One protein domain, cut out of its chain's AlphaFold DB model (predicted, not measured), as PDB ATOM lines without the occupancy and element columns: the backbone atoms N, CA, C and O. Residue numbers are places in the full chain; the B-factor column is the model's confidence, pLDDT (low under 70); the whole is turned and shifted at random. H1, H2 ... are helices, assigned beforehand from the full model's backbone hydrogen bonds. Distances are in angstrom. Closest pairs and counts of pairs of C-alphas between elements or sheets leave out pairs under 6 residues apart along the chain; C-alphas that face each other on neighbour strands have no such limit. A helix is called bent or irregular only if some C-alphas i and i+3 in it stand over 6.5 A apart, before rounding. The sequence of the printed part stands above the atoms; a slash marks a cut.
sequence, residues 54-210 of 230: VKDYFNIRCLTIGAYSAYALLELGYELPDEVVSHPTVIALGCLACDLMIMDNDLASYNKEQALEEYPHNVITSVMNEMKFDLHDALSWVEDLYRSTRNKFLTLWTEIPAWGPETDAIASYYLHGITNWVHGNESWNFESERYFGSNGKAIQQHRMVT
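This is residues 54 to 210 of the 230 residues of an uncharacterized protein of Armillaria ostoyae (UniProt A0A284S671). The longest helix, H4, runs through the middle, and two more long helices, H6 and H7, pack on it. H1 crosses H4, H2 packs on H7, H5 packs on H1, H4 and H6, and H8 packs on residues 189 to 191 of H7. The 157 printed residues include eight named helices, H1 to H8 in chain order, and no named strand: all helix, the packing part aligned and part crossed. The whole is compact, with a radius of gyration of the C-alphas of 17.1 A and spans of 51, 34 and 24 A.

H4, residues 88 to 116, is the hub, touching four helices; it has a kink of 57 degrees near residue 110 and is irregular, C-alphas 108 and 111 being 7.4 A apart. H7, residues 165 to 191, touches it at a shallow tilt of 8 degrees, the same way; the closest C-alphas, of Met 101 and Val 182, are 5.4 A apart. H6, residues 135 to 157, touches H4 at a shallow tilt of 22 degrees, opposite ways, closest at the C-alphas of Leu 93 and Phe 153, 6.1 A. H6 and H7 are apart. H1, residues 54 to 64, touches residues 98 to 102 of H4, about perpendicular at 86 degrees, with the C-alphas of Cys 62 and Cys 98 closest at 6.2 A. H5, residues 123 to 131, touches H1, H4 and H6; its closest C-alphas to H1 are Ser 126 and Val 54, 5.3 A. H2, residues 67 to 75, touches residues 174 to 181 of H7, closest at the C-alphas of Leu 74 and Tyr 174, 6.4 A. H3, residues 82 to 85, touches no helix but is near H4 and H7. H8, residues 197 to 206, irregular with C-alphas 198 and 201 7.7 A apart, touches H7, closest at the C-alphas of Phe 190 and Gly 200, 4.4 A. Every O i to N i+4 pair is within hydrogen-bond range in H5 and H6, against 6 of 7 in H1, 4 of 5 in H2, 22 of 25 in H4, 22 of 23 in H7 and 4 of 6 in H8; H3 is too short for such a pair.

From first to last C-alpha H4 measures 39.7 A, H7 37.4 A and H6 32.4 A. H1 begins at C-alpha 54, (30.373, 36.746, 76.364), and H8 ends at C-alpha 206, (14.564, 52.432, 92.807).

The two C-alphas farthest apart, of Glu 118 and Pro 165, are 52.7 A apart. The printed part has no cut and no long link. Its mean pLDDT is 93.7, and no printed residue is under 70.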
ATOM      1  N   VAL A  54      31.759  36.274  76.443       97.69
ATOM      2  CA  VAL A  54      30.373  36.746  76.364       97.69
ATOM      3  C   VAL A  54      29.604  36.050  75.242       97.69
ATOM      4  O   VAL A  54      28.528  35.513  75.482       97.69
ATOM      5  N   LYS A  55      30.164  35.976  74.029       96.38
ATOM      6  CA  LYS A  55      29.501  35.293  72.904       96.38
ATOM      7  C   LYS A  55      29.239  33.810  73.198       96.38
ATOM      8  O   LYS A  55      28.142  33.317  72.956       96.38
ATOM      9  N   ASP A  56      30.242  33.107  73.716       95.25
ATOM     10  CA  ASP A  56      30.135  31.676  74.013       95.25
ATOM     11  C   ASP A  56      29.220  31.409  75.213       95.25
ATOM     12  O   ASP A  56      28.589  30.356  75.280       95.25
ATOM     13  N   TYR A  57      29.126  32.369  76.137       97.56
ATOM     14  CA  TYR A  57      28.177  32.359  77.239       97.56
ATOM     15  C   TYR A  57      26.735  32.399  76.725       97.56
ATOM     16  O   TYR A  57      25.965  31.514  77.073       97.56
ATOM     17  N   PHE A  58      26.374  33.333  75.837       95.94
ATOM     18  CA  PHE A  58      25.018  33.374  75.265       95.94
ATOM     19  C   PHE A  58      24.651  32.079  74.521       95.94
ATOM     20  O   PHE A  58      23.536  31.587  74.678       95.94
ATOM     21  N   ASN A  59      25.599  31.473  73.795       91.62
ATOM     22  CA  ASN A  59      25.365  30.217  73.069       91.62
ATOM     23  C   ASN A  59      24.991  29.037  73.981       91.62
ATOM     24  O   ASN A  59      24.184  28.201  73.591       91.62
ATOM     25  N   ILE A  60      25.594  28.924  75.169       93.25
ATOM     26  CA  ILE A  60      25.216  27.875  76.129       93.25
ATOM     27  C   ILE A  60      24.003  28.305  76.956       93.25
ATOM     28  O   ILE A  60      23.122  27.498  77.249       93.25
ATOM     29  N   ARG A  61      23.925  29.592  77.300       95.25
ATOM     30  CA  ARG A  61      22.897  30.138  78.180       95.25
ATOM     31  C   ARG A  61      21.518  30.129  77.532       95.25
ATOM     32  O   ARG A  61      20.541  29.934  78.245       95.25
ATOM     33  N   CYS A  62      21.418  30.236  76.204       90.69
ATOM     34  CA  CYS A  62      20.144  30.074  75.493       90.69
ATOM     35  C   CYS A  62      19.534  28.674  75.648       90.69
ATOM     36  O   CYS A  62      18.312  28.525  75.620       90.69
ATOM     37  N   LEU A  63      20.369  27.660  75.889       89.31
ATOM     38  CA  LEU A  63      19.932  26.298  76.179       89.31
ATOM     39  C   LEU A  63      19.604  26.141  77.672       89.31
ATOM     40  O   LEU A  63      18.538  25.633  78.018       89.31
ATOM     41  N   THR A  64      20.458  26.651  78.566       92.88
ATOM     42  CA  THR A  64      20.297  26.465  80.024       92.88
ATOM     43  C   THR A  64      19.244  27.373  80.666       92.88
ATOM     44  O   THR A  64      18.774  27.075  81.763       92.88
ATOM     45  N   ILE A  65      18.829  28.463  80.005       92.38
ATOM     46  CA  ILE A  65      17.732  29.333  80.467       92.38
ATOM     47  C   ILE A  65      16.348  28.692  80.262       92.38
ATOM     48  O   ILE A  65      15.370  29.135  80.858       92.38
ATOM     49  N   GLY A  66      16.250  27.644  79.432       87.31
ATOM     50  CA  GLY A  66      14.997  26.926  79.175       87.31
ATOM     51  C   GLY A  66      14.032  27.628  78.210       87.31
ATOM     52  O   GLY A  66      12.865  27.246  78.135       87.31
ATOM     53  N   ALA A  67      14.498  28.629  77.450       86.44
ATOM     54  CA  ALA A  67      13.667  29.398  76.517       86.44
ATOM     55  C   ALA A  67      12.985  28.510  75.466       86.44
ATOM     56  O   ALA A  67      11.777  28.600  75.270       86.44
ATOM     57  N   TYR A  68      13.728  27.596  74.835       81.69
ATOM     58  CA  TYR A  68      13.170  26.710  73.808       81.69
ATOM     59  C   TYR A  68      12.117  25.744  74.365       81.69
ATOM     60  O   TYR A  68      11.109  25.492  73.708       81.69
ATOM     61  N   SER A  69      12.291  25.260  75.598       84.38
ATOM     62  CA  SER A  69      11.264  24.463  76.280       84.38
ATOM     63  C   SER A  69       9.996  25.282  76.531       84.38
ATOM     64  O   SER A  69       8.891  24.769  76.377       84.38
ATOM     65  N   ALA A  70      10.143  26.563  76.874       85.62
ATOM     66  CA  ALA A  70       9.024  27.481  77.053       85.62
ATOM     67  C   ALA A  70       8.308  27.808  75.727       85.62
ATOM     68  O   ALA A  70       7.080  27.910  75.703       85.62
ATOM     69  N   TYR A  71       9.044  27.928  74.618       86.81
ATOM     70  CA  TYR A  71       8.471  28.149  73.285       86.81
ATOM     71  C   TYR A  71       7.713  26.924  72.777       86.81
ATOM     72  O   TYR A  71       6.600  27.076  72.281       86.81
ATOM     73  N   ALA A  72       8.230  25.716  73.017       84.31
ATOM     74  CA  ALA A  72       7.528  24.480  72.678       84.31
ATOM     75  C   ALA A  72       6.139  24.393  73.343       84.31
ATOM     76  O   ALA A  72       5.196  23.878  72.749       84.31
ATOM     77  N   LEU A  73       5.964  24.949  74.551       84.38
ATOM     78  CA  LEU A  73       4.648  25.018  75.200       84.38
ATOM     79  C   LEU A  73       3.666  25.957  74.484       84.38
ATOM     80  O   LEU A  73       2.460  25.733  74.565       84.38
ATOM     81  N   LEU A  74       4.150  26.996  73.795       84.88
ATOM     82  CA  LEU A  74       3.303  27.867  72.974       84.88
ATOM     83  C   LEU A  74       2.817  27.138  71.718       84.88
ATOM     84  O   LEU A  74       1.668  27.319  71.317       84.88
ATOM     85  N   GLU A  75       3.672  26.292  71.139       81.56
ATOM     86  CA  GLU A  75       3.340  25.458  69.978       81.56
ATOM     87  C   GLU A  75       2.263  24.414  70.312       81.56
ATOM     88  O   GLU A  75       1.460  24.064  69.458       81.56
ATOM     89  N   LEU A  76       2.139  23.972  71.570       79.31
ATOM     90  CA  LEU A  76       1.048  23.066  71.969       79.31
ATOM     91  C   LEU A  76      -0.350  23.691  71.835       79.31
ATOM     92  O   LEU A  76      -1.343  22.967  71.810       79.31
ATOM     93  N   GLY A  77      -0.445  25.023  71.805       72.12
ATOM     94  CA  GLY A  77      -1.719  25.729  71.683       72.12
ATOM     95  C   GLY A  77      -2.245  25.829  70.250       72.12
ATOM     96  O   GLY A  77      -3.433  26.106  70.080       72.12
ATOM     97  N   TYR A  78      -1.385  25.634  69.242       73.00
ATOM     98  CA  TYR A  78      -1.685  25.932  67.841       73.00
ATOM     99  C   TYR A  78      -0.847  25.075  66.886       73.00
ATOM    100  O   TYR A  78       0.359  24.950  67.061       73.00
ATOM    101  N   GLU A  79      -1.447  24.580  65.804       80.12
ATOM    102  CA  GLU A  79      -0.677  24.024  64.686       80.12
ATOM    103  C   GLU A  79      -0.014  25.175  63.913       80.12
ATOM    104  O   GLU A  79      -0.609  25.770  63.017       80.12
ATOM    105  N   LEU A  80       1.207  25.543  64.311       84.44
ATOM    106  CA  LEU A  80       1.987  26.571  63.627       84.44
ATOM    107  C   LEU A  80       2.462  26.067  62.254       84.44
ATOM    108  O   LEU A  80       3.157  25.051  62.199       84.44
ATOM    109  N   PRO A  81       2.158  26.780  61.150       90.12
ATOM    110  CA  PRO A  81       2.652  26.400  59.831       90.12
ATOM    111  C   PRO A  81       4.183  26.435  59.752       90.12
ATOM    112  O   PRO A  81       4.821  27.368  60.250       90.12
ATOM    113  N   ASP A  82       4.774  25.463  59.052       89.31
ATOM    114  CA  ASP A  82       6.231  25.358  58.873       89.31
ATOM    115  C   ASP A  82       6.839  26.639  58.279       89.31
ATOM    116  O   ASP A  82       7.938  27.046  58.657       89.31
ATOM    117  N   GLU A  83       6.112  27.310  57.379       90.44
ATOM    118  CA  GLU A  83       6.524  28.579  56.764       90.44
ATOM    119  C   GLU A  83       6.658  29.738  57.761       90.44
ATOM    120  O   GLU A  83       7.393  30.684  57.486       90.44
ATOM    121  N   VAL A  84       5.984  29.664  58.915       91.81
ATOM    122  CA  VAL A  84       6.105  30.633  60.012       91.81
ATOM    123  C   VAL A  84       7.276  30.246  60.907       91.81
ATOM    124  O   VAL A  84       8.161  31.066  61.143       91.81
ATOM    125  N   VAL A  85       7.319  28.993  61.376       88.06
ATOM    126  CA  VAL A  85       8.341  28.511  62.329       88.06
ATOM    127  C   VAL A  85       9.749  28.611  61.744       88.06
ATOM    128  O   VAL A  85      10.690  28.999  62.434       88.06
ATOM    129  N   SER A  86       9.892  28.295  60.456       89.75
ATOM    130  CA  SER A  86      11.172  28.345  59.748       89.75
ATOM    131  C   SER A  86      11.524  29.732  59.203       89.75
ATOM    132  O   SER A  86      12.629  29.917  58.681       89.75
ATOM    133  N   HIS A  87      10.629  30.722  59.323       94.88
ATOM    134  CA  HIS A  87      10.877  32.045  58.765       94.88
ATOM    135  C   HIS A  87      12.043  32.733  59.497       94.88
ATOM    136  O   HIS A  87      12.002  32.859  60.727       94.88
ATOM    137  N   PRO A  88      13.053  33.270  58.784       95.25
ATOM    138  CA  PRO A  88      14.227  33.881  59.410       95.25
ATOM    139  C   PRO A  88      13.893  34.976  60.433       95.25
ATOM    140  O   PRO A  88      14.499  35.019  61.500       95.25
ATOM    141  N   THR A  89      12.895  35.821  60.145       95.88
ATOM    142  CA  THR A  89      12.411  36.862  61.073       95.88
ATOM    143  C   THR A  89      11.873  36.265  62.375       95.88
ATOM    144  O   THR A  89      12.183  36.770  63.448       95.88
ATOM    145  N   VAL A  90      11.103  35.174  62.305       94.00
ATOM    146  CA  VAL A  90      10.497  34.527  63.481       94.00
ATOM    147  C   VAL A  90      11.579  33.879  64.344       94.00
ATOM    148  O   VAL A  90      11.607  34.090  65.557       94.00
ATOM    149  N   ILE A  91      12.526  33.175  63.717       93.31
ATOM    150  CA  ILE A  91      13.686  32.591  64.403       93.31
ATOM    151  C   ILE A  91      14.506  33.686  65.094       93.31
ATOM    152  O   ILE A  91      14.834  33.568  66.275       93.31
ATOM    153  N   ALA A  92      14.818  34.773  64.385       95.69
ATOM    154  CA  ALA A  92      15.610  35.867  64.932       95.69
ATOM    155  C   ALA A  92      14.890  36.603  66.079       95.69
ATOM    156  O   ALA A  92      15.539  36.939  67.069       95.69
ATOM    157  N   LEU A  93      13.564  36.788  66.008       96.06
ATOM    158  CA  LEU A  93      12.767  37.301  67.129       96.06
ATOM    159  C   LEU A  93      12.841  36.371  68.348       96.06
ATOM    160  O   LEU A  93      13.042  36.856  69.460       96.06
ATOM    161  N   GLY A  94      12.746  35.053  68.146       94.06
ATOM    162  CA  GLY A  94      12.908  34.059  69.211       94.06
ATOM    163  C   GLY A  94      14.291  34.115  69.871       94.06
ATOM    164  O   GLY A  94      14.389  34.143  71.096       94.06
ATOM    165  N   CYS A  95      15.364  34.214  69.082       95.38
ATOM    166  CA  CYS A  95      16.724  34.356  69.612       95.38
ATOM    167  C   CYS A  95      16.903  35.657  70.411       95.38
ATOM    168  O   CYS A  95      17.410  35.629  71.527       95.38
ATOM    169  N   LEU A  96      16.432  36.792  69.881       96.50
ATOM    170  CA  LEU A  96      16.513  38.083  70.572       96.50
ATOM    171  C   LEU A  96      15.688  38.091  71.869       96.50
ATOM    172  O   LEU A  96      16.128  38.650  72.870       96.50
ATOM    173  N   ALA A  97      14.513  37.456  71.877       96.31
ATOM    174  CA  ALA A  97      13.714  37.282  73.087       96.31
ATOM    175  C   ALA A  97      14.441  36.421  74.130       96.31
ATOM    176  O   ALA A  97      14.431  36.759  75.315       96.31
ATOM    177  N   CYS A  98      15.107  35.348  73.700       95.88
ATOM    178  CA  CYS A  98      15.958  34.539  74.564       95.88
ATOM    179  C   CYS A  98      17.079  35.377  75.194       95.88
ATOM    180  O   CYS A  98      17.230  35.358  76.413       95.88
ATOM    181  N   ASP A  99      17.803  36.170  74.403       97.25
ATOM    182  CA  ASP A  99      18.879  37.035  74.905       97.25
ATOM    183  C   ASP A  99      18.375  38.055  75.939       97.25
ATOM    184  O   ASP A  99      19.029  38.277  76.962       97.25
ATOM    185  N   LEU A 100      17.196  38.649  75.713       97.38
ATOM    186  CA  LEU A 100      16.559  39.553  76.676       97.38
ATOM    187  C   LEU A 100      16.236  38.834  77.994       97.38
ATOM    188  O   LEU A 100      16.595  39.336  79.056       97.38
ATOM    189  N   MET A 101      15.644  37.635  77.936       96.75
ATOM    190  CA  MET A 101      15.345  36.841  79.137       96.75
ATOM    191  C   MET A 101      16.603  36.454  79.917       96.75
ATOM    192  O   MET A 101      16.588  36.499  81.149       96.75
ATOM    193  N   ILE A 102      17.678  36.090  79.210       97.19
ATOM    194  CA  ILE A 102      18.984  35.785  79.805       97.19
ATOM    195  C   ILE A 102      19.488  36.994  80.581       97.19
ATOM    196  O   ILE A 102      19.776  36.875  81.768       97.19
ATOM    197  N   MET A 103      19.562  38.159  79.933       98.06
ATOM    198  CA  MET A 103      20.056  39.371  80.578       98.06
ATOM    199  C   MET A 103      19.181  39.763  81.770       98.06
ATOM    200  O   MET A 103      19.723  40.045  82.834       98.06
ATOM    201  N   ASP A 104      17.852  39.719  81.646       96.38
ATOM    202  CA  ASP A 104      16.948  40.030  82.758       96.38
ATOM    203  C   ASP A 104      17.168  39.105  83.963       96.38
ATOM    204  O   ASP A 104      17.216  39.566  85.108       96.38
ATOM    205  N   ASN A 105      17.299  37.797  83.716       97.44
ATOM    206  CA  ASN A 105      17.518  36.801  84.762       97.44
ATOM    207  C   ASN A 105      18.888  36.969  85.415       97.44
ATOM    208  O   ASN A 105      18.981  36.996  86.641       97.44
ATOM    209  N   ASP A 106      19.938  37.106  84.612       98.06
ATOM    210  CA  ASP A 106      21.310  37.243  85.081       98.06
ATOM    211  C   ASP A 106      21.491  38.544  85.873       98.06
ATOM    212  O   ASP A 106      22.121  38.539  86.929       98.06
ATOM    213  N   LEU A 107      20.871  39.643  85.434       96.62
ATOM    214  CA  LEU A 107      20.858  40.893  86.187       96.62
ATOM    215  C   LEU A 107      20.121  40.718  87.530       96.62
ATOM    216  O   LEU A 107      20.626  41.087  88.589       96.62
ATOM    217  N   ALA A 108      18.933  40.110  87.537       95.94
ATOM    218  CA  ALA A 108      18.191  39.922  88.783       95.94
ATOM    219  C   ALA A 108      18.903  38.979  89.775       95.94
ATOM    220  O   ALA A 108      18.899  39.219  90.984       95.94
ATOM    221  N   SER A 109      19.524  37.915  89.268       96.81
ATOM    222  CA  SER A 109      20.120  36.838  90.061       96.81
ATOM    223  C   SER A 109      21.539  37.126  90.549       96.81
ATOM    224  O   SER A 109      21.916  36.621  91.609       96.81
ATOM    225  N   TYR A 110      22.300  37.977  89.855       97.19
ATOM    226  CA  TYR A 110      23.733  38.174  90.095       97.19
ATOM    227  C   TYR A 110      24.093  38.411  91.558       97.19
ATOM    228  O   TYR A 110      25.050  37.828  92.048       97.19
ATOM    229  N   ASN A 111      23.339  39.248  92.284       95.69
ATOM    230  CA  ASN A 111      23.666  39.563  93.678       95.69
ATOM    231  C   ASN A 111      23.681  38.314  94.575       95.69
ATOM    232  O   ASN A 111      24.536  38.180  95.452       95.69
ATOM    233  N   LYS A 112      22.733  37.404  94.334       94.81
ATOM    234  CA  LYS A 112      22.651  36.120  95.022       94.81
ATOM    235  C   LYS A 112      23.773  35.196  94.559       94.81
ATOM    236  O   LYS A 112      24.437  34.588  95.388       94.81
ATOM    237  N   GLU A 113      23.995  35.098  93.253       95.75
ATOM    238  CA  GLU A 113      24.975  34.168  92.688       95.75
ATOM    239  C   GLU A 113      26.414  34.547  93.058       95.75
ATOM    240  O   GLU A 113      27.144  33.705  93.562       95.75
ATOM    241  N   GLN A 114      26.802  35.820  92.929       94.88
ATOM    242  CA  GLN A 114      28.143  36.304  93.305       94.88
ATOM    243  C   GLN A 114      28.456  36.126  94.795       94.88
ATOM    244  O   GLN A 114      29.624  36.086  95.187       94.88
ATOM    245  N   ALA A 115      27.421  36.057  95.637       94.56
ATOM    246  CA  ALA A 115      27.588  35.804  97.058       94.56
ATOM    247  C   ALA A 115      27.863  34.321  97.340       94.56
ATOM    248  O   ALA A 115      28.601  34.019  98.271       94.56
ATOM    249  N   LEU A 116      27.291  33.411  96.551       92.44
ATOM    250  CA  LEU A 116      27.352  31.965  96.783       92.44
ATOM    251  C   LEU A 116      28.437  31.262  95.957       92.44
ATOM    252  O   LEU A 116      28.889  30.182  96.328       92.44
ATOM    253  N   GLU A 117      28.855  31.857  94.844       90.56
ATOM    254  CA  GLU A 117      29.740  31.244  93.859       90.56
ATOM    255  C   GLU A 117      30.923  32.167  93.563       90.56
ATOM    256  O   GLU A 117      30.768  33.380  93.413       90.56
ATOM    257  N   GLU A 118      32.127  31.600  93.458       87.38
ATOM    258  CA  GLU A 118      33.314  32.389  93.117       87.38
ATOM    259  C   GLU A 118      33.269  32.874  91.661       87.38
ATOM    260  O   GLU A 118      33.591  34.035  91.390       87.38
ATOM    261  N   TYR A 119      32.792  32.008  90.759       90.50
ATOM    262  CA  TYR A 119      32.652  32.262  89.324       90.50
ATOM    263  C   TYR A 119      31.225  31.937  88.846       90.50
ATOM    264  O   TYR A 119      30.997  30.872  88.268       90.50
ATOM    265  N   PRO A 120      30.249  32.829  89.097       93.00
ATOM    266  CA  PRO A 120      28.862  32.613  88.701       93.00
ATOM    267  C   PRO A 120      28.694  32.386  87.200       93.00
ATOM    268  O   PRO A 120      29.301  33.100  86.393       93.00
ATOM    269  N   HIS A 121      27.798  31.469  86.826       96.31
ATOM    270  CA  HIS A 121      27.327  31.331  85.445       96.31
ATOM    271  C   HIS A 121      26.375  32.484  85.102       96.31
ATOM    272  O   HIS A 121      25.159  32.332  85.151       96.31
ATOM    273  N   ASN A 122      26.966  33.643  84.814       98.19
ATOM    274  CA  ASN A 122      26.266  34.911  84.665       98.19
ATOM    275  C   ASN A 122      26.964  35.794  83.614       98.19
ATOM    276  O   ASN A 122      28.202  35.852  83.554       98.19
ATOM    277  N   VAL A 123      26.194  36.520  82.797       98.50
ATOM    278  CA  VAL A 123      26.740  37.404  81.757       98.50
ATOM    279  C   VAL A 123      27.639  38.494  82.341       98.50
ATOM    280  O   VAL A 123      28.661  38.815  81.739       98.50
ATOM    281  N   ILE A 124      27.339  39.011  83.537       98.25
ATOM    282  CA  ILE A 124      28.156  40.045  84.192       98.25
ATOM    283  C   ILE A 124      29.552  39.497  84.494       98.25
ATOM    284  O   ILE A 124      30.544  40.146  84.173       98.25
ATOM    285  N   THR A 125      29.646  38.270  85.019       98.06
ATOM    286  CA  THR A 125      30.925  37.583  85.260       98.06
ATOM    287  C   THR A 125      31.714  37.413  83.961       98.06
ATOM    288  O   THR A 125      32.920  37.667  83.922       98.06
ATOM    289  N   SER A 126      31.031  37.029  82.879       98.50
ATOM    290  CA  SER A 126      31.647  36.854  81.557       98.50
ATOM    291  C   SER A 126      32.193  38.177  81.006       98.50
ATOM    292  O   SER A 126      33.325  38.224  80.524       98.50
ATOM    293  N   VAL A 127      31.436  39.272  81.141       98.62
ATOM    294  CA  VAL A 127      31.842  40.624  80.719       98.62
ATOM    295  C   VAL A 127      33.025  41.129  81.540       98.62
ATOM    296  O   VAL A 127      34.012  41.581  80.960       98.62
ATOM    297  N   MET A 128      32.973  41.010  82.871       98.38
ATOM    298  CA  MET A 128      34.086  41.386  83.750       98.38
ATOM    299  C   MET A 128      35.366  40.631  83.370       98.38
ATOM    300  O   MET A 128      36.439  41.225  83.267       98.38
ATOM    301  N   ASN A 129      35.257  39.325  83.103       97.88
ATOM    302  CA  ASN A 129      36.402  38.503  82.727       97.88
ATOM    303  C   ASN A 129      36.967  38.851  81.340       97.88
ATOM    304  O   ASN A 129      38.188  38.964  81.196       97.88
ATOM    305  N   GLU A 130      36.119  39.003  80.322       98.38
ATOM    306  CA  GLU A 130      36.559  39.250  78.946       98.38
ATOM    307  C   GLU A 130      37.065  40.682  78.746       98.38
ATOM    308  O   GLU A 130      38.144  40.872  78.184       98.38
ATOM    309  N   MET A 131      36.331  41.677  79.252       98.06
ATOM    310  CA  MET A 131      36.635  43.102  79.058       98.06
ATOM    311  C   MET A 131      37.570  43.678  80.127       98.06
ATOM    312  O   MET A 131      38.021  44.813  79.996       98.06
ATOM    313  N   LYS A 132      37.877  42.906  81.181       97.81
ATOM    314  CA  LYS A 132      38.635  43.363  82.365       97.81
ATOM    315  C   LYS A 132      37.977  44.553  83.070       97.81
ATOM    316  O   LYS A 132      38.660  45.404  83.632       97.81
ATOM    317  N   PHE A 133      36.649  44.585  83.034       98.31
ATOM    318  CA  PHE A 133      35.825  45.594  83.686       98.31
ATOM    319  C   PHE A 133      35.608  45.283  85.162       98.31
ATOM    320  O   PHE A 133      35.564  44.120  85.574       98.31
ATOM    321  N   ASP A 134      35.434  46.340  85.953       97.38
ATOM    322  CA  ASP A 134      34.842  46.201  87.273       97.38
ATOM    323  C   ASP A 134      33.326  45.948  87.164       97.38
ATOM    324  O   ASP A 134      32.749  45.875  86.074       97.38
ATOM    325  N   LEU A 135      32.659  45.773  88.306       95.88
ATOM    326  CA  LEU A 135      31.224  45.501  88.316       95.88
ATOM    327  C   LEU A 135      30.400  46.653  87.720       95.88
ATOM    328  O   LEU A 135      29.379  46.402  87.086       95.88
ATOM    329  N   HIS A 136      30.795  47.904  87.950       95.62
ATOM    330  CA  HIS A 136      30.027  49.046  87.467       95.62
ATOM    331  C   HIS A 136      30.085  49.131  85.942       95.62
ATOM    332  O   HIS A 136      29.038  49.210  85.294       95.62
ATOM    333  N   ASP A 137      31.287  49.020  85.382       97.69
ATOM    334  CA  ASP A 137      31.507  49.041  83.940       97.69
ATOM    335  C   ASP A 137      30.847  47.831  83.259       97.69
ATOM    336  O   ASP A 137      30.226  47.970  82.203       97.69
ATOM    337  N   ALA A 138      30.886  46.650  83.887       98.06
ATOM    338  CA  ALA A 138      30.208  45.462  83.371       98.06
ATOM    339  C   ALA A 138      28.679  45.607  83.365       98.06
ATOM    340  O   ALA A 138      28.037  45.235  82.382       98.06
ATOM    341  N   LEU A 139      28.085  46.183  84.417       96.75
ATOM    342  CA  LEU A 139      26.648  46.478  84.451       96.75
ATOM    343  C   LEU A 139      26.258  47.476  83.357       96.75
ATOM    344  O   LEU A 139      25.273  47.243  82.658       96.75
ATOM    345  N   SER A 140      27.042  48.543  83.168       96.50
ATOM    346  CA  SER A 140      26.802  49.521  82.098       96.50
ATOM    347  C   SER A 140      26.892  48.875  80.714       96.50
ATOM    348  O   SER A 140      26.074  49.153  79.839       96.50
ATOM    349  N   TRP A 141      27.857  47.977  80.515       98.25
ATOM    350  CA  TRP A 141      28.016  47.258  79.256       98.25
ATOM    351  C   TRP A 141      26.821  46.339  78.960       98.25
ATOM    352  O   TRP A 141      26.289  46.355  77.850       98.25
ATOM    353  N   VAL A 142      26.358  45.569  79.955       98.19
ATOM    354  CA  VAL A 142      25.174  44.698  79.810       98.19
ATOM    355  C   VAL A 142      23.917  45.534  79.567       98.19
ATOM    356  O   VAL A 142      23.073  45.157  78.757       98.19
ATOM    357  N   GLU A 143      23.805  46.700  80.202       96.25
ATOM    358  CA  GLU A 143      22.710  47.643  79.982       96.25
ATOM    359  C   GLU A 143      22.658  48.145  78.523       96.25
ATOM    360  O   GLU A 143      21.586  48.186  77.906       96.25
ATOM    361  N   ASP A 144      23.809  48.483  77.938       98.00
ATOM    362  CA  ASP A 144      23.901  48.885  76.532       98.00
ATOM    363  C   ASP A 144      23.603  47.729  75.572       98.00
ATOM    364  O   ASP A 144      22.885  47.918  74.580       98.00
ATOM    365  N   LEU A 145      24.073  46.516  75.886       98.06
ATOM    366  CA  LEU A 145      23.717  45.316  75.131       98.06
ATOM    367  C   LEU A 145      22.205  45.065  75.174       98.06
ATOM    368  O   LEU A 145      21.600  44.815  74.127       98.06
ATOM    369  N   TYR A 146      21.577  45.194  76.344       97.81
ATOM    370  CA  TYR A 146      20.133  45.043  76.503       97.81
ATOM    371  C   TYR A 146      19.375  46.057  75.646       97.81
ATOM    372  O   TYR A 146      18.483  45.690  74.878       97.81
ATOM    373  N   ARG A 147      19.755  47.341  75.709       97.62
ATOM    374  CA  ARG A 147      19.160  48.394  74.870       97.62
ATOM    375  C   ARG A 147      19.289  48.085  73.382       97.62
ATOM    376  O   ARG A 147      18.308  48.219  72.652       97.62
ATOM    377  N   SER A 148      20.475  47.671  72.938       98.19
ATOM    378  CA  SER A 148      20.730  47.316  71.540       98.19
ATOM    379  C   SER A 148      19.866  46.134  71.094       98.19
ATOM    380  O   SER A 148      19.204  46.205  70.059       98.19
ATOM    381  N   THR A 149      19.809  45.079  71.907       97.88
ATOM    382  CA  THR A 149      19.023  43.862  71.649       97.88
ATOM    383  C   THR A 149      17.532  44.176  71.580       97.88
ATOM    384  O   THR A 149      16.865  43.789  70.623       97.88
ATOM    385  N   ARG A 150      17.021  44.982  72.521       97.06
ATOM    386  CA  ARG A 150      15.629  45.448  72.521       97.06
ATOM    387  C   ARG A 150      15.296  46.247  71.265       97.06
ATOM    388  O   ARG A 150      14.249  46.034  70.666       97.06
ATOM    389  N   ASN A 151      16.175  47.160  70.854       97.88
ATOM    390  CA  ASN A 151      15.952  47.962  69.651       97.88
ATOM    391  C   ASN A 151      15.927  47.085  68.394       97.88
ATOM    392  O   ASN A 151      15.027  47.248  67.576       97.88
ATOM    393  N   LYS A 152      16.845  46.115  68.271       98.00
ATOM    394  CA  LYS A 152      16.828  45.136  67.170       98.00
ATOM    395  C   LYS A 152      15.535  44.327  67.153       98.00
ATOM    396  O   LYS A 152      14.949  44.175  66.089       98.00
ATOM    397  N   PHE A 153      15.074  43.860  68.316       97.25
ATOM    398  CA  PHE A 153      13.808  43.136  68.441       97.25
ATOM    399  C   PHE A 153      12.636  43.986  67.939       97.25
ATOM    400  O   PHE A 153      11.858  43.529  67.110       97.25
ATOM    401  N   LEU A 154      12.538  45.240  68.389       97.00
ATOM    402  CA  LEU A 154      11.463  46.152  67.988       97.00
ATOM    403  C   LEU A 154      11.512  46.511  66.499       97.00
ATOM    404  O   LEU A 154      10.462  46.604  65.875       97.00
ATOM    405  N   THR A 155      12.701  46.696  65.919       97.88
ATOM    406  CA  THR A 155      12.847  46.898  64.471       97.88
ATOM    407  C   THR A 155      12.375  45.665  63.709       97.88
ATOM    408  O   THR A 155      11.499  45.775  62.857       97.88
ATOM    409  N   LEU A 156      12.873  44.485  64.075       96.94
ATOM    410  CA  LEU A 156      12.528  43.231  63.411       96.94
ATOM    411  C   LEU A 156      11.037  42.880  63.553       96.94
ATOM    412  O   LEU A 156      10.445  42.307  62.645       96.94
ATOM    413  N   TRP A 157      10.402  43.289  64.655       97.19
ATOM    414  CA  TRP A 157       8.957  43.165  64.855       97.19
ATOM    415  C   TRP A 157       8.149  43.912  63.784       97.19
ATOM    416  O   TRP A 157       7.055  43.492  63.421       97.19
ATOM    417  N   THR A 158       8.677  45.010  63.237       96.81
ATOM    418  CA  THR A 158       8.022  45.740  62.136       96.81
ATOM    419  C   THR A 158       8.255  45.111  60.759       96.81
ATOM    420  O   THR A 158       7.605  45.503  59.795       96.81
ATOM    421  N   GLU A 159       9.149  44.126  60.672       96.06
ATOM    422  CA  GLU A 159       9.547  43.422  59.447       96.06
ATOM    423  C   GLU A 159       8.954  42.002  59.372       96.06
ATOM    424  O   GLU A 159       9.378  41.181  58.554       96.06
ATOM    425  N   ILE A 160       7.982  41.685  60.236       95.75
ATOM    426  CA  ILE A 160       7.222  40.433  60.165       95.75
ATOM    427  C   ILE A 160       6.489  40.398  58.811       95.75
ATOM    428  O   ILE A 160       5.754  41.340  58.500       95.75
ATOM    429  N   PRO A 161       6.698  39.359  57.981       95.56
ATOM    430  CA  PRO A 161       6.028  39.259  56.691       95.56
ATOM    431  C   PRO A 161       4.534  38.959  56.880       95.56
ATOM    432  O   PRO A 161       4.095  38.545  57.949       95.56
ATOM    433  N   ALA A 162       3.759  39.135  55.814       96.12
ATOM    434  CA  ALA A 162       2.388  38.647  55.752       96.12
ATOM    435  C   ALA A 162       2.362  37.299  55.024       96.12
ATOM    436  O   ALA A 162       2.920  37.176  53.931       96.12
ATOM    437  N   TRP A 163       1.679  36.321  55.607       96.00
ATOM    438  CA  TRP A 163       1.420  35.005  55.021       96.00
ATOM    439  C   TRP A 163      -0.050  34.847  54.604       96.00
ATOM    440  O   TRP A 163      -0.376  34.022  53.753       96.00
ATOM    441  N   GLY A 164      -0.941  35.677  55.152       96.69
ATOM    442  CA  GLY A 164      -2.373  35.688  54.861       96.69
ATOM    443  C   GLY A 164      -3.209  35.604  56.142       96.69
ATOM    444  O   GLY A 164      -2.711  35.138  57.161       96.69
ATOM    445  N   PRO A 165      -4.493  36.010  56.123       95.88
ATOM    446  CA  PRO A 165      -5.240  36.321  57.349       95.88
ATOM    447  C   PRO A 165      -5.297  35.209  58.408       95.88
ATOM    448  O   PRO A 165      -5.282  35.503  59.601       95.88
ATOM    449  N   GLU A 166      -5.383  33.946  57.988       94.19
ATOM    450  CA  GLU A 166      -5.432  32.793  58.896       94.19
ATOM    451  C   GLU A 166      -4.055  32.496  59.510       94.19
ATOM    452  O   GLU A 166      -3.921  32.456  60.735       94.19
ATOM    453  N   THR A 167      -3.018  32.381  58.675       95.00
ATOM    454  CA  THR A 167      -1.632  32.176  59.119       95.00
ATOM    455  C   THR A 167      -1.131  33.344  59.968       95.00
ATOM    456  O   THR A 167      -0.518  33.124  61.010       95.00
ATOM    457  N   ASP A 168      -1.451  34.583  59.587       95.75
ATOM    458  CA  ASP A 168      -1.075  35.797  60.317       95.75
ATOM    459  C   ASP A 168      -1.692  35.819  61.722       95.75
ATOM    460  O   ASP A 168      -1.045  36.249  62.678       95.75
ATOM    461  N   ALA A 169      -2.926  35.322  61.882       94.12
ATOM    462  CA  ALA A 169      -3.560  35.216  63.191       94.12
ATOM    463  C   ALA A 169      -2.813  34.223  64.098       94.12
ATOM    464  O   ALA A 169      -2.520  34.549  65.250       94.12
ATOM    465  N   ILE A 170      -2.456  33.043  63.580       92.88
ATOM    466  CA  ILE A 170      -1.701  32.018  64.321       92.88
ATOM    467  C   ILE A 170      -0.286  32.518  64.659       92.88
ATOM    468  O   ILE A 170       0.140  32.447  65.815       92.88
ATOM    469  N   ALA A 171       0.420  33.088  63.679       93.81
ATOM    470  CA  ALA A 171       1.754  33.658  63.855       93.81
ATOM    471  C   ALA A 171       1.758  34.780  64.903       93.81
ATOM    472  O   ALA A 171       2.642  34.833  65.760       93.81
ATOM    473  N   SER A 172       0.735  35.639  64.885       94.44
ATOM    474  CA  SER A 172       0.552  36.705  65.869       94.44
ATOM    475  C   SER A 172       0.438  36.151  67.292       94.44
ATOM    476  O   SER A 172       1.165  36.604  68.179       94.44
ATOM    477  N   TYR A 173      -0.388  35.122  67.525       93.00
ATOM    478  CA  TYR A 173      -0.493  34.490  68.847       93.00
ATOM    479  C   TYR A 173       0.845  33.942  69.342       93.00
ATOM    480  O   TYR A 173       1.219  34.183  70.493       93.00
ATOM    481  N   TYR A 174       1.583  33.251  68.476       93.00
ATOM    482  CA  TYR A 174       2.889  32.694  68.813       93.00
ATOM    483  C   TYR A 174       3.918  33.780  69.163       93.00
ATOM    484  O   TYR A 174       4.532  33.737  70.231       93.00
ATOM    485  N   LEU A 175       4.060  34.801  68.314       94.31
ATOM    486  CA  LEU A 175       5.024  35.891  68.502       94.31
ATOM    487  C   LEU A 175       4.696  36.758  69.726       94.31
ATOM    488  O   LEU A 175       5.592  37.163  70.478       94.31
ATOM    489  N   HIS A 176       3.412  37.008  69.986       94.81
ATOM    490  CA  HIS A 176       2.988  37.639  71.233       94.81
ATOM    491  C   HIS A 176       3.254  36.736  72.442       94.81
ATOM    492  O   HIS A 176       3.654  37.241  73.488       94.81
ATOM    493  N   GLY A 177       3.103  35.416  72.309       93.69
ATOM    494  CA  GLY A 177       3.489  34.441  73.329       93.69
ATOM    495  C   GLY A 177       4.973  34.524  73.693       93.69
ATOM    496  O   GLY A 177       5.307  34.624  74.873       93.69
ATOM    497  N   ILE A 178       5.862  34.573  72.695       92.88
ATOM    498  CA  ILE A 178       7.305  34.785  72.901       92.88
ATOM    499  C   ILE A 178       7.554  36.097  73.656       92.88
ATOM    500  O   ILE A 178       8.301  36.128  74.633       92.88
ATOM    501  N   THR A 179       6.894  37.180  73.246       93.75
ATOM    502  CA  THR A 179       7.043  38.496  73.894       93.75
ATOM    503  C   THR A 179       6.536  38.483  75.341       93.75
ATOM    504  O   THR A 179       7.141  39.090  76.227       93.75
ATOM    505  N   ASN A 180       5.457  37.746  75.609       94.62
ATOM    506  CA  ASN A 180       4.916  37.561  76.952       94.62
ATOM    507  C   ASN A 180       5.868  36.778  77.859       94.62
ATOM    508  O   ASN A 180       5.896  37.062  79.052       94.62
ATOM    509  N   TRP A 181       6.667  35.847  77.331       93.69
ATOM    510  CA  TRP A 181       7.713  35.186  78.118       93.69
ATOM    511  C   TRP A 181       8.784  36.163  78.594       93.69
ATOM    512  O   TRP A 181       9.147  36.122  79.768       93.69
ATOM    513  N   VAL A 182       9.225  37.088  77.734       93.56
ATOM    514  CA  VAL A 182      10.186  38.136  78.123       93.56
ATOM    515  C   VAL A 182       9.613  38.987  79.256       93.56
ATOM    516  O   VAL A 182      10.225  39.119  80.314       93.56
ATOM    517  N   HIS A 183       8.396  39.504  79.077       92.25
ATOM    518  CA  HIS A 183       7.767  40.355  80.086       92.25
ATOM    519  C   HIS A 183       7.430  39.600  81.381       92.25
ATOM    520  O   HIS A 183       7.643  40.108  82.478       92.25
ATOM    521  N   GLY A 184       6.926  38.371  81.262       94.69
ATOM    522  CA  GLY A 184       6.614  37.514  82.398       94.69
ATOM    523  C   GLY A 184       7.854  37.184  83.225       94.69
ATOM    524  O   GLY A 184       7.790  37.248  84.450       94.69
ATOM    525  N   ASN A 185       8.988  36.906  82.571       94.38
ATOM    526  CA  ASN A 185      10.280  36.706  83.228       94.38
ATOM    527  C   ASN A 185      10.716  37.959  84.002       94.38
ATOM    528  O   ASN A 185      11.041  37.857  85.186       94.38
ATOM    529  N   GLU A 186      10.656  39.143  83.381       92.50
ATOM    530  CA  GLU A 186      10.977  40.414  84.047       92.50
ATOM    531  C   GLU A 186      10.114  40.620  85.303       92.50
ATOM    532  O   GLU A 186      10.643  40.862  86.389       92.50
ATOM    533  N   SER A 187       8.788  40.496  85.182       94.25
ATOM    534  CA  SER A 187       7.864  40.640  86.312       94.25
ATOM    535  C   SER A 187       8.154  39.626  87.418       94.25
ATOM    536  O   SER A 187       8.277  39.989  88.591       94.25
ATOM    537  N   TRP A 188       8.333  38.356  87.056       95.88
ATOM    538  CA  TRP A 188       8.579  37.279  88.009       95.88
ATOM    539  C   TRP A 188       9.890  37.460  88.785       95.88
ATOM    540  O   TRP A 188       9.940  37.156  89.982       95.88
ATOM    541  N   ASN A 189      10.931  38.018  88.159       94.62
ATOM    542  CA  ASN A 189      12.199  38.316  88.831       94.62
ATOM    543  C   ASN A 189      12.011  39.240  90.051       94.62
ATOM    544  O   ASN A 189      12.723  39.091  91.046       94.62
ATOM    545  N   PHE A 190      11.036  40.156  90.013       93.81
ATOM    546  CA  PHE A 190      10.720  41.048  91.135       93.81
ATOM    547  C   PHE A 190       9.626  40.525  92.066       93.81
ATOM    548  O   PHE A 190       9.590  40.912  93.231       93.81
ATOM    549  N   GLU A 191       8.724  39.677  91.582       95.12
ATOM    550  CA  GLU A 191       7.552  39.238  92.350       95.12
ATOM    551  C   GLU A 191       7.763  37.913  93.096       95.12
ATOM    552  O   GLU A 191       7.106  37.673  94.103       95.12
ATOM    553  N   SER A 192       8.690  37.062  92.646       94.44
ATOM    554  CA  SER A 192       8.867  35.694  93.163       94.44
ATOM    555  C   SER A 192       9.590  35.576  94.507       94.44
ATOM    556  O   SER A 192       9.769  34.464  94.997       94.44
ATOM    557  N   GLU A 193      10.101  36.683  95.054       95.19
ATOM    558  CA  GLU A 193      11.011  36.745  96.212       95.19
ATOM    559  C   GLU A 193      12.351  35.994  96.050       95.19
ATOM    560  O   GLU A 193      13.265  36.173  96.857       95.19
ATOM    561  N   ARG A 194      12.537  35.221  94.970       95.12
ATOM    562  CA  ARG A 194      13.703  34.356  94.729       95.12
ATOM    563  C   ARG A 194      15.046  35.085  94.787       95.12
ATOM    564  O   ARG A 194      16.037  34.490  95.227       95.12
ATOM    565  N   TYR A 195      15.086  36.322  94.292       94.31
ATOM    566  CA  TYR A 195      16.308  37.132  94.183       94.31
ATOM    567  C   TYR A 195      16.354  38.286  95.180       94.31
ATOM    568  O   TYR A 195      17.422  38.653  95.666       94.31
ATOM    569  N   PHE A 196      15.191  38.851  95.497       93.44
ATOM    570  CA  PHE A 196      15.081  40.109  96.230       93.44
ATOM    571  C   PHE A 196      14.317  39.991  97.554       93.44
ATOM    572  O   PHE A 196      14.137  41.000  98.240       93.44
ATOM    573  N   GLY A 197      13.860  38.790  97.926       92.75
ATOM    574  CA  GLY A 197      12.946  38.609  99.052       92.75
ATOM    575  C   GLY A 197      11.700  39.487  98.896       92.75
ATOM    576  O   GLY A 197      11.299  39.844  97.786       92.75
ATOM    577  N   SER A 198      11.170  39.961 100.020       93.81
ATOM    578  CA  SER A 198      10.044  40.902 100.057       93.81
ATOM    579  C   SER A 198      10.355  42.296  99.480       93.81
ATOM    580  O   SER A 198       9.454  43.127  99.359       93.81
ATOM    581  N   ASN A 199      11.613  42.597  99.123       92.62
ATOM    582  CA  ASN A 199      12.035  43.918  98.637       92.62
ATOM    583  C   ASN A 199      11.912  44.092  97.116       92.62
ATOM    584  O   ASN A 199      12.245  45.162  96.599       92.62
ATOM    585  N   GLY A 200      11.438  43.079  96.386       92.38
ATOM    586  CA  GLY A 200      11.423  43.089  94.922       92.38
ATOM    587  C   GLY A 200      10.748  44.318  94.301       92.38
ATOM    588  O   GLY A 200      11.335  44.950  93.426       92.38
ATOM    589  N   LYS A 201       9.592  44.760  94.822       91.94
ATOM    590  CA  LYS A 201       8.914  45.984  94.340       91.94
ATOM    591  C   LYS A 201       9.723  47.264  94.573       91.94
ATOM    592  O   LYS A 201       9.765  48.127  93.700       91.94
ATOM    593  N   ALA A 202      10.381  47.392  95.725       91.69
ATOM    594  CA  ALA A 202      11.216  48.556  96.022       91.69
ATOM    595  C   ALA A 202      12.439  48.604  95.093       91.69
ATOM    596  O   ALA A 202      12.789  49.660  94.567       91.69
ATOM    597  N   ILE A 203      13.051  47.448  94.825       92.25
ATOM    598  CA  ILE A 203      14.176  47.336  93.890       92.25
ATOM    599  C   ILE A 203      13.720  47.608  92.454       92.25
ATOM    600  O   ILE A 203      14.426  48.293  91.713       92.25
ATOM    601  N   GLN A 204      12.526  47.163  92.064       90.94
ATOM    602  CA  GLN A 204      11.951  47.482  90.758       90.94
ATOM    603  C   GLN A 204      11.779  48.996  90.563       90.94
ATOM    604  O   GLN A 204      12.046  49.513  89.483       90.94
ATOM    605  N   GLN A 205      11.375  49.723  91.605       88.38
ATOM    606  CA  GLN A 205      11.179  51.173  91.540       88.38
ATOM    607  C   GLN A 205      12.498  51.950  91.579       88.38
ATOM    608  O   GLN A 205      12.730  52.830  90.753       88.38
ATOM    609  N   HIS A 206      13.365  51.638  92.542       89.12
ATOM    610  CA  HIS A 206      14.564  52.432  92.807       89.12
ATOM    611  C   HIS A 206      15.778  51.977  92.017       89.12
ATOM    612  O   HIS A 206      16.730  52.745  91.889       89.12
ATOM    613  N   ARG A 207      15.751  50.750  91.485       87.94
ATOM    614  CA  ARG A 207      16.833  50.181  90.683       87.94
ATOM    615  C   ARG A 207      18.166  50.103  91.435       87.94
ATOM    616  O   ARG A 207      19.219  50.073  90.814       87.94
ATOM    617  N   MET A 208      18.133  50.051  92.767       87.50
ATOM    618  CA  MET A 208      19.322  49.975  93.619       87.50
ATOM    619  C   MET A 208      19.319  48.681  94.420       87.50
ATOM    620  O   MET A 208      18.316  48.337  95.041       87.50
ATOM    621  N   VAL A 209      20.463  47.998  94.453       90.38
ATOM    622  CA  VAL A 209      20.665  46.797  95.270       90.38
ATOM    623  C   VAL A 209      21.938  46.931  96.090       90.38
ATOM    624  O   VAL A 209      22.998  47.345  95.609       90.38
ATOM    625  N   THR A 210      21.832  46.560  97.361       91.12
ATOM    626  CA  THR A 210      22.986  46.371  98.237       91.12
ATOM    627  C   THR A 210      23.516  44.960  98.036       91.12
ATOM    628  O   THR A 210      22.755  43.996  98.137       91.12
TER     629      THR A 210